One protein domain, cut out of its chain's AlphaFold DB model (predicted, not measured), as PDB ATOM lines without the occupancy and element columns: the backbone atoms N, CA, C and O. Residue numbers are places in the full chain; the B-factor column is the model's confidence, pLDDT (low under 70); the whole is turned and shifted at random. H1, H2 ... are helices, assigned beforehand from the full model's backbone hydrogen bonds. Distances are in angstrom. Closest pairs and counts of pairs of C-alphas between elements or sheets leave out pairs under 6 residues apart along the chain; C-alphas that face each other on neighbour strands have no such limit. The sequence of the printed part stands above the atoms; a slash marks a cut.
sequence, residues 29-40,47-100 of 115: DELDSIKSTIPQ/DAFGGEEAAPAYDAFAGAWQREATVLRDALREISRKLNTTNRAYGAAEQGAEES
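Overview. This is residues 29 to 40 and 47 to 100 of the 115 residues of the protein "Uncharacterized protein YukE" of Streptomyces sp. BK447 (UniProt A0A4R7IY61). One very long, straight helix, H2, makes nearly the whole length of a rod, and a short helix, H1, packs side by side on part of it. The second half of H2, residues 78 to 100, sticks out free, and the links at residues 36 to 40 and 47 to 53 lie toward the other end. The printed part has 66 residues with two named helices, H1 then H2 along the chain, and no named strand; the class is all helix. The whole is extended, with a radius of gyration of the C-alphas of 21.3 A, and spans 73 by 15 by 8 A.

Along the chain. H2 holds residues 54 to 100 and measures 68.9 A from first to last C-alpha, from C-alpha 54 at (152.171, 184.252, 125.163) to C-alpha 100 at (171.052, 118.014, 128.320). H1 holds residues 29 to 35, measures 9.7 A, and begins with C-alpha 29 at (151.624, 154.331, 130.142).

Arrangement. H2 touches H1 with residues 65 to 73 alone. The closest C-alphas of the two helices are those of Lys 35 and Ala 69, 6.0 A apart. Their lines stand at a shallow tilt of 11 degrees, and they run opposite ways. Their centres are 13.4 A apart. In H1 and H2 every O i to N i+4 pair is within hydrogen-bond range. Residues 78 to 100, which belong to H2, stand free.

Size, cuts and confidence. The two C-alphas farthest apart are those of Gly 51 and Ser 100, at 73.1 A. Without the stretch that stands free, the body has 43 residues and spans 38 by 14 by 7 A. Residues 41 to 46 are not printed, and C-alphas 40 and 47 are 15.7 A apart across this cut, which falls in the link from H1 to H2. The mean pLDDT of the printed part is 92.6, and no printed residue is under 70.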
ATOM      1  N   ASP A  29     153.049 154.001 130.303       98.31
ATOM      2  CA  ASP A  29     151.624 154.331 130.142       98.31
ATOM      3  C   ASP A  29     151.205 155.535 131.005       98.31
ATOM      4  O   ASP A  29     150.464 156.416 130.557       98.31
ATOM      5  N   GLU A  30     151.727 155.619 132.230       98.25
ATOM      6  CA  GLU A  30     151.555 156.784 133.104       98.25
ATOM      7  C   GLU A  30     152.151 158.041 132.464       98.25
ATOM      8  O   GLU A  30     151.505 159.090 132.440       98.25
ATOM      9  N   LEU A  31     153.346 157.944 131.878       97.94
ATOM     10  CA  LEU A  31     153.967 159.067 131.186       97.94
ATOM     11  C   LEU A  31     153.174 159.503 129.945       97.94
ATOM     12  O   LEU A  31     153.057 160.700 129.701       97.94
ATOM     13  N   ASP A  32     152.595 158.572 129.186       96.25
ATOM     14  CA  ASP A  32     151.714 158.893 128.051       96.25
ATOM     15  C   ASP A  32     150.429 159.614 128.517       96.25
ATOM     16  O   ASP A  32     149.950 160.558 127.879       96.25
ATOM     17  N   SER A  33     149.922 159.242 129.695       96.94
ATOM     18  CA  SER A  33     148.794 159.921 130.339       96.94
ATOM     19  C   SER A  33     149.164 161.341 130.785       96.94
ATOM     20  O   SER A  33     148.441 162.289 130.482       96.94
ATOM     21  N   ILE A  34     150.321 161.525 131.437       95.94
ATOM     22  CA  ILE A  34     150.818 162.849 131.859       95.94
ATOM     23  C   ILE A  34     151.115 163.720 130.636       95.94
ATOM     24  O   ILE A  34     150.753 164.896 130.613       95.94
ATOM     25  N   LYS A  35     151.700 163.150 129.578       94.94
ATOM     26  CA  LYS A  35     151.915 163.820 128.289       94.94
ATOM     27  C   LYS A  35     150.626 164.460 127.771       94.94
ATOM     28  O   LYS A  35     150.655 165.607 127.336       94.94
ATOM     29  N   SER A  36     149.502 163.758 127.885       92.94
ATOM     30  CA  SER A  36     148.191 164.216 127.412       92.94
ATOM     31  C   SER A  36     147.586 165.368 128.230       92.94
ATOM     32  O   SER A  36     146.625 165.983 127.781       92.94
ATOM     33  N   THR A  37     148.142 165.701 129.402       93.88
ATOM     34  CA  THR A  37     147.669 166.831 130.232       93.88
ATOM     35  C   THR A  37     148.102 168.202 129.713       93.88
ATOM     36  O   THR A  37     147.500 169.208 130.077       93.88
ATOM     37  N   ILE A  38     149.126 168.247 128.856       90.81
ATOM     38  CA  ILE A  38     149.619 169.472 128.213       90.81
ATOM     39  C   ILE A  38     149.505 169.260 126.701       90.81
ATOM     40  O   ILE A  38     150.508 168.965 126.041       90.81
ATOM     41  N   PRO A  39     148.281 169.297 126.149       84.44
ATOM     42  CA  PRO A  39     148.065 169.056 124.735       84.44
ATOM     43  C   PRO A  39     148.768 170.122 123.893       84.44
ATOM     44  O   PRO A  39     148.858 171.290 124.264       84.44
ATOM     45  N   GLN A  40     149.258 169.713 122.726       80.50
ATOM     46  CA  GLN A  40     149.633 170.678 121.703       80.50
ATOM     47  C   GLN A  40     148.346 171.118 120.997       80.50
ATOM     48  O   GLN A  40     147.837 170.417 120.122       80.50
ATOM     49  N   ASP A  47     144.299 184.590 122.108       77.81
ATOM     50  CA  ASP A  47     143.583 185.023 123.315       77.81
ATOM     51  C   ASP A  47     143.402 183.903 124.352       77.81
ATOM     52  O   ASP A  47     143.374 184.174 125.552       77.81
ATOM     53  N   ALA A  48     143.350 182.638 123.920       80.06
ATOM     54  CA  ALA A  48     143.260 181.481 124.812       80.06
ATOM     55  C   ALA A  48     144.536 181.277 125.648       80.06
ATOM     56  O   ALA A  48     144.489 180.640 126.698       80.06
ATOM     57  N   PHE A  49     145.661 181.849 125.207       76.25
ATOM     58  CA  PHE A  49     146.968 181.725 125.854       76.25
ATOM     59  C   PHE A  49     147.500 183.046 126.410       76.25
ATOM     60  O   PHE A  49     148.644 183.096 126.846       76.25
ATOM     61  N   GLY A  50     146.690 184.108 126.432       79.88
ATOM     62  CA  GLY A  50     147.103 185.413 126.958       79.88
ATOM     63  C   GLY A  50     147.663 186.379 125.911       79.88
ATOM     64  O   GLY A  50     148.347 187.332 126.279       79.88
ATOM     65  N   GLY A  51     147.360 186.162 124.628       85.19
ATOM     66  CA  GLY A  51     147.655 187.088 123.535       85.19
ATOM     67  C   GLY A  51     148.826 186.664 122.646       85.19
ATOM     68  O   GLY A  51     149.392 185.579 122.788       85.19
ATOM     69  N   GLU A  52     149.184 187.535 121.699       84.12
ATOM     70  CA  GLU A  52     150.119 187.241 120.597       84.12
ATOM     71  C   GLU A  52     151.548 186.887 121.038       84.12
ATOM     72  O   GLU A  52     152.242 186.177 120.315       84.12
ATOM     73  N   GLU A  53     151.992 187.331 122.215       83.56
ATOM     74  CA  GLU A  53     153.322 186.989 122.741       83.56
ATOM     75  C   GLU A  53     153.330 185.675 123.533       83.56
ATOM     76  O   GLU A  53     154.293 184.908 123.481       83.56
ATOM     77  N   ALA A  54     152.250 185.396 124.264       85.38
ATOM     78  CA  ALA A  54     152.171 184.252 125.163       85.38
ATOM     79  C   ALA A  54     151.806 182.951 124.427       85.38
ATOM     80  O   ALA A  54     152.303 181.882 124.792       85.38
ATOM     81  N   ALA A  55     151.019 183.033 123.348       86.19
ATOM     82  CA  ALA A  55     150.646 181.864 122.550       86.19
ATOM     83  C   ALA A  55     151.853 181.144 121.907       86.19
ATOM     84  O   ALA A  55     151.993 179.938 122.119       86.19
ATOM     85  N   PRO A  56     152.800 181.827 121.227       86.62
ATOM     86  CA  PRO A  56     153.986 181.166 120.674       86.62
ATOM     87  C   PRO A  56     154.887 180.537 121.743       86.62
ATOM     88  O   PRO A  56     155.498 179.492 121.508       86.62
ATOM     89  N   ALA A  57     154.979 181.160 122.923       89.06
ATOM     90  CA  ALA A  57     155.751 180.625 124.039       89.06
ATOM     91  C   ALA A  57     155.128 179.328 124.581       89.06
ATOM     92  O   ALA A  57     155.847 178.350 124.807       89.06
ATOM     93  N   TYR A  58     153.799 179.299 124.737       88.31
ATOM     94  CA  TYR A  58     153.068 178.091 125.111       88.31
ATOM     95  C   TYR A  58     153.246 176.982 124.070       88.31
ATOM     96  O   TYR A  58     153.620 175.871 124.437       88.31
ATOM     97  N   ASP A  59     153.067 177.280 122.782       88.25
ATOM     98  CA  ASP A  59     153.202 176.293 121.704       88.25
ATOM     99  C   ASP A  59     154.606 175.679 121.651       88.25
ATOM    100  O   ASP A  59     154.765 174.461 121.507       88.25
ATOM    101  N   ALA A  60     155.644 176.506 121.808       90.69
ATOM    102  CA  ALA A  60     157.024 176.038 121.861       90.69
ATOM    103  C   ALA A  60     157.257 175.100 123.055       90.69
ATOM    104  O   ALA A  60     157.870 174.037 122.900       90.69
ATOM    105  N   PHE A  61     156.741 175.472 124.230       92.62
ATOM    106  CA  PHE A  61     156.805 174.657 125.438       92.62
ATOM    107  C   PHE A  61     156.045 173.334 125.276       92.62
ATOM    108  O   PHE A  61     156.636 172.271 125.469       92.62
ATOM    109  N   ALA A  62     154.774 173.380 124.872       93.25
ATOM    110  CA  ALA A  62     153.931 172.204 124.686       93.25
ATOM    111  C   ALA A  62     154.557 171.253 123.658       93.25
ATOM    112  O   ALA A  62     154.709 170.062 123.925       93.25
ATOM    113  N   GLY A  63     155.033 171.771 122.523       93.50
ATOM    114  CA  GLY A  63     155.727 170.967 121.519       93.50
ATOM    115  C   GLY A  63     157.007 170.305 122.049       93.50
ATOM    116  O   GLY A  63     157.271 169.142 121.738       93.50
ATOM    117  N   ALA A  64     157.813 171.013 122.848       96.06
ATOM    118  CA  ALA A  64     159.005 170.438 123.475       96.06
ATOM    119  C   ALA A  64     158.652 169.344 124.491       96.06
ATOM    120  O   ALA A  64     159.235 168.259 124.446       96.06
ATOM    121  N   TRP A  65     157.653 169.592 125.336       96.25
ATOM    122  CA  TRP A  65     157.125 168.623 126.292       96.25
ATOM    123  C   TRP A  65     156.636 167.341 125.605       96.25
ATOM    124  O   TRP A  65     157.044 166.241 125.980       96.25
ATOM    125  N   GLN A  66     155.828 167.469 124.546       96.56
ATOM    126  CA  GLN A  66     155.309 166.326 123.793       96.56
ATOM    127  C   GLN A  66     156.433 165.450 123.220       96.56
ATOM    128  O   GLN A  66     156.335 164.217 123.246       96.56
ATOM    129  N   ARG A  67     157.508 166.069 122.713       96.94
ATOM    130  CA  ARG A  67     158.678 165.349 122.190       96.94
ATOM    131  C   ARG A  67     159.426 164.616 123.296       96.94
ATOM    132  O   ARG A  67     159.644 163.414 123.167       96.94
ATOM    133  N   GLU A  68     159.762 165.305 124.380       98.19
ATOM    134  CA  GLU A  68     160.542 164.719 125.473       98.19
ATOM    135  C   GLU A  68     159.789 163.569 126.155       98.19
ATOM    136  O   GLU A  68     160.330 162.476 126.322       98.19
ATOM    137  N   ALA A  69     158.500 163.758 126.450       98.00
ATOM    138  CA  ALA A  69     157.672 162.708 127.036       98.00
ATOM    139  C   ALA A  69     157.572 161.471 126.124       98.00
ATOM    140  O   ALA A  69     157.565 160.340 126.606       98.00
ATOM    141  N   THR A  70     157.558 161.665 124.800       97.69
ATOM    142  CA  THR A  70     157.589 160.552 123.835       97.69
ATOM    143  C   THR A  70     158.913 159.792 123.896       97.69
ATOM    144  O   THR A  70     158.899 158.565 123.972       97.69
ATOM    145  N   VAL A  71     160.045 160.504 123.917       98.56
ATOM    146  CA  VAL A  71     161.384 159.896 124.008       98.56
ATOM    147  C   VAL A  71     161.514 159.056 125.278       98.56
ATOM    148  O   VAL A  71     161.917 157.893 125.219       98.56
ATOM    149  N   LEU A  72     161.123 159.614 126.422       98.62
ATOM    150  CA  LEU A  72     161.191 158.932 127.713       98.62
ATOM    151  C   LEU A  72     160.260 157.709 127.772       98.62
ATOM    152  O   LEU A  72     160.677 156.639 128.219       98.62
ATOM    153  N   ARG A  73     159.026 157.821 127.260       98.50
ATOM    154  CA  ARG A  73     158.074 156.699 127.168       98.50
ATOM    155  C   ARG A  73     158.649 155.555 126.340       98.50
ATOM    156  O   ARG A  73     158.596 154.393 126.749       98.50
ATOM    157  N   ASP A  74     159.197 155.876 125.174       98.56
ATOM    158  CA  ASP A  74     159.733 154.875 124.259       98.56
ATOM    159  C   ASP A  74     160.968 154.187 124.857       98.56
ATOM    160  O   ASP A  74     161.107 152.967 124.732       98.56
ATOM    161  N   ALA A  75     161.807 154.928 125.589       98.75
ATOM    162  CA  ALA A  75     162.936 154.375 126.332       98.75
ATOM    163  C   ALA A  75     162.488 153.402 127.440       98.75
ATOM    164  O   ALA A  75     163.032 152.301 127.542       98.75
ATOM    165  N   LEU A  76     161.471 153.758 128.233       98.75
ATOM    166  CA  LEU A  76     160.923 152.885 129.282       98.75
ATOM    167  C   LEU A  76     160.381 151.572 128.701       98.75
ATOM    168  O   LEU A  76     160.732 150.486 129.177       98.75
ATOM    169  N   ARG A  77     159.595 151.658 127.621       98.62
ATOM    170  CA  ARG A  77     159.085 150.469 126.920       98.62
ATOM    171  C   ARG A  77     160.209 149.637 126.315       98.62
ATOM    172  O   ARG A  77     160.145 148.411 126.340       98.62
ATOM    173  N   GLU A  78     161.248 150.273 125.788       98.62
ATOM    174  CA  GLU A  78     162.401 149.570 125.229       98.62
ATOM    175  C   GLU A  78     163.173 148.787 126.293       98.62
ATOM    176  O   GLU A  78     163.516 147.623 126.075       98.62
ATOM    177  N   ILE A  79     163.397 149.379 127.467       98.38
ATOM    178  CA  ILE A  79     164.033 148.680 128.588       98.38
ATOM    179  C   ILE A  79     163.145 147.516 129.047       98.38
ATOM    180  O   ILE A  79     163.648 146.403 129.205       98.38
ATOM    181  N   SER A  80     161.829 147.721 129.179       98.44
ATOM    182  CA  SER A  80     160.881 146.647 129.509       98.44
ATOM    183  C   SER A  80     160.951 145.479 128.514       98.44
ATOM    184  O   SER A  80     161.116 144.320 128.909       98.44
ATOM    185  N   ARG A  81     160.918 145.763 127.203       98.31
ATOM    186  CA  ARG A  81     161.052 144.745 126.146       98.31
ATOM    187  C   ARG A  81     162.375 143.990 126.231       98.31
ATOM    188  O   ARG A  81     162.383 142.764 126.093       98.31
ATOM    189  N   LYS A  82     163.481 144.695 126.476       97.94
ATOM    190  CA  LYS A  82     164.809 144.087 126.635       97.94
ATOM    191  C   LYS A  82     164.865 143.170 127.849       97.94
ATOM    192  O   LYS A  82     165.310 142.036 127.711       97.94
ATOM    193  N   LEU A  83     164.341 143.600 128.997       96.75
ATOM    194  CA  LEU A  83     164.267 142.760 130.195       96.75
ATOM    195  C   LEU A  83     163.434 141.500 129.951       96.75
ATOM    196  O   LEU A  83     163.886 140.400 130.261       96.75
ATOM    197  N   ASN A  84     162.264 141.631 129.322       96.31
ATOM    198  CA  ASN A  84     161.425 140.486 128.964       96.31
ATOM    199  C   ASN A  84     162.129 139.522 127.997       96.31
ATOM    200  O   ASN A  84     162.019 138.305 128.145       96.31
ATOM    201  N   THR A  85     162.873 140.055 127.026       96.62
ATOM    202  CA  THR A  85     163.651 139.255 126.069       96.62
ATOM    203  C   THR A  85     164.764 138.489 126.773       96.62
ATOM    204  O   THR A  85     164.855 137.271 126.617       96.62
ATOM    205  N   THR A  86     165.557 139.166 127.605       92.50
ATOM    206  CA  THR A  86     166.618 138.541 128.405       92.50
ATOM    207  C   THR A  86     166.057 137.466 129.331       92.50
ATOM    208  O   THR A  86     166.626 136.383 129.424       92.50
ATOM    209  N   ASN A  87     164.911 137.721 129.966       93.44
ATOM    210  CA  ASN A  87     164.275 136.771 130.874       93.44
ATOM    211  C   ASN A  87     163.850 135.478 130.157       93.44
ATOM    212  O   ASN A  87     164.112 134.376 130.632       93.44
ATOM    213  N   ARG A  88     163.243 135.608 128.969       93.19
ATOM    214  CA  ARG A  88     162.867 134.459 128.127       93.19
ATOM    215  C   ARG A  88     164.090 133.694 127.626       93.19
ATOM    216  O   ARG A  88     164.080 132.469 127.650       93.19
ATOM    217  N   ALA A  89     165.130 134.409 127.194       93.69
ATOM    218  CA  ALA A  89     166.372 133.797 126.730       93.69
ATOM    219  C   ALA A  89     167.053 132.992 127.848       93.69
ATOM    220  O   ALA A  89     167.466 131.859 127.612       93.69
ATOM    221  N   TYR A  90     167.102 133.539 129.066       91.81
ATOM    222  CA  TYR A  90     167.627 132.830 130.232       91.81
ATOM    223  C   TYR A  90     166.804 131.574 130.549       91.81
ATOM    224  O   TYR A  90     167.369 130.491 130.663       91.81
ATOM    225  N   GLY A  91     165.473 131.687 130.617       90.00
ATOM    226  CA  GLY A  91     164.604 130.536 130.891       90.00
ATOM    227  C   GLY A  91     164.748 129.408 129.862       90.00
ATOM    228  O   GLY A  91     164.786 128.240 130.234       90.00
ATOM    229  N   ALA A  92     164.893 129.746 128.577       91.56
ATOM    230  CA  ALA A  92     165.140 128.760 127.526       91.56
ATOM    231  C   ALA A  92     166.522 128.093 127.656       91.56
ATOM    232  O   ALA A  92     166.643 126.886 127.446       91.56
ATOM    233  N   ALA A  93     167.557 128.859 128.016       91.88
ATOM    234  CA  ALA A  93     168.896 128.321 128.245       91.88
ATOM    235  C   ALA A  93     168.926 127.353 129.439       91.88
ATOM    236  O   ALA A  93     169.516 126.279 129.331       91.88
ATOM    237  N   GLU A  94     168.246 127.696 130.537       89.81
ATOM    238  CA  GLU A  94     168.124 126.839 131.723       89.81
ATOM    239  C   GLU A  94     167.430 125.511 131.380       89.81
ATOM    240  O   GLU A  94     167.974 124.439 131.636       89.81
ATOM    241  N   GLN A  95     166.286 125.561 130.688       89.38
ATOM    242  CA  GLN A  95     165.567 124.357 130.245       89.38
ATOM    243  C   GLN A  95     166.428 123.468 129.334       89.38
ATOM    244  O   GLN A  95     166.458 122.246 129.491       89.38
ATOM    245  N   GLY A  96     167.175 124.071 128.404       92.75
ATOM    246  CA  GLY A  96     168.095 123.338 127.532       92.75
ATOM    247  C   GLY A  96     169.235 122.658 128.301       92.75
ATOM    248  O   GLY A  96     169.618 121.528 127.973       92.75
ATOM    249  N   ALA A  97     169.756 123.311 129.344       90.19
ATOM    250  CA  ALA A  97     170.759 122.728 130.227       90.19
ATOM    251  C   ALA A  97     170.185 121.544 131.024       90.19
ATOM    252  O   ALA A  97     170.791 120.470 131.033       90.19
ATOM    253  N   GLU A  98     168.993 121.688 131.612       90.00
ATOM    254  CA  GLU A  98     168.304 120.609 132.333       90.00
ATOM    255  C   GLU A  98     168.038 119.385 131.446       90.00
ATOM    256  O   GLU A  98     168.268 118.244 131.855       90.00
ATOM    257  N   GLU A  99     167.576 119.594 130.211       93.12
ATOM    258  CA  GLU A  99     167.366 118.506 129.257       93.12
ATOM    259  C   GLU A  99     168.668 117.801 128.882       93.12
ATOM    260  O   GLU A  99     168.701 116.570 128.804       93.12
ATOM    261  N   SER A 100     169.737 118.564 128.658       92.56
ATOM    262  CA  SER A 100     171.052 118.014 128.320       92.56
ATOM    263  C   SER A 100     171.601 117.166 129.465       92.56
ATOM    264  O   SER A 100     172.063 116.048 129.235       92.56
TER     265      SER A 100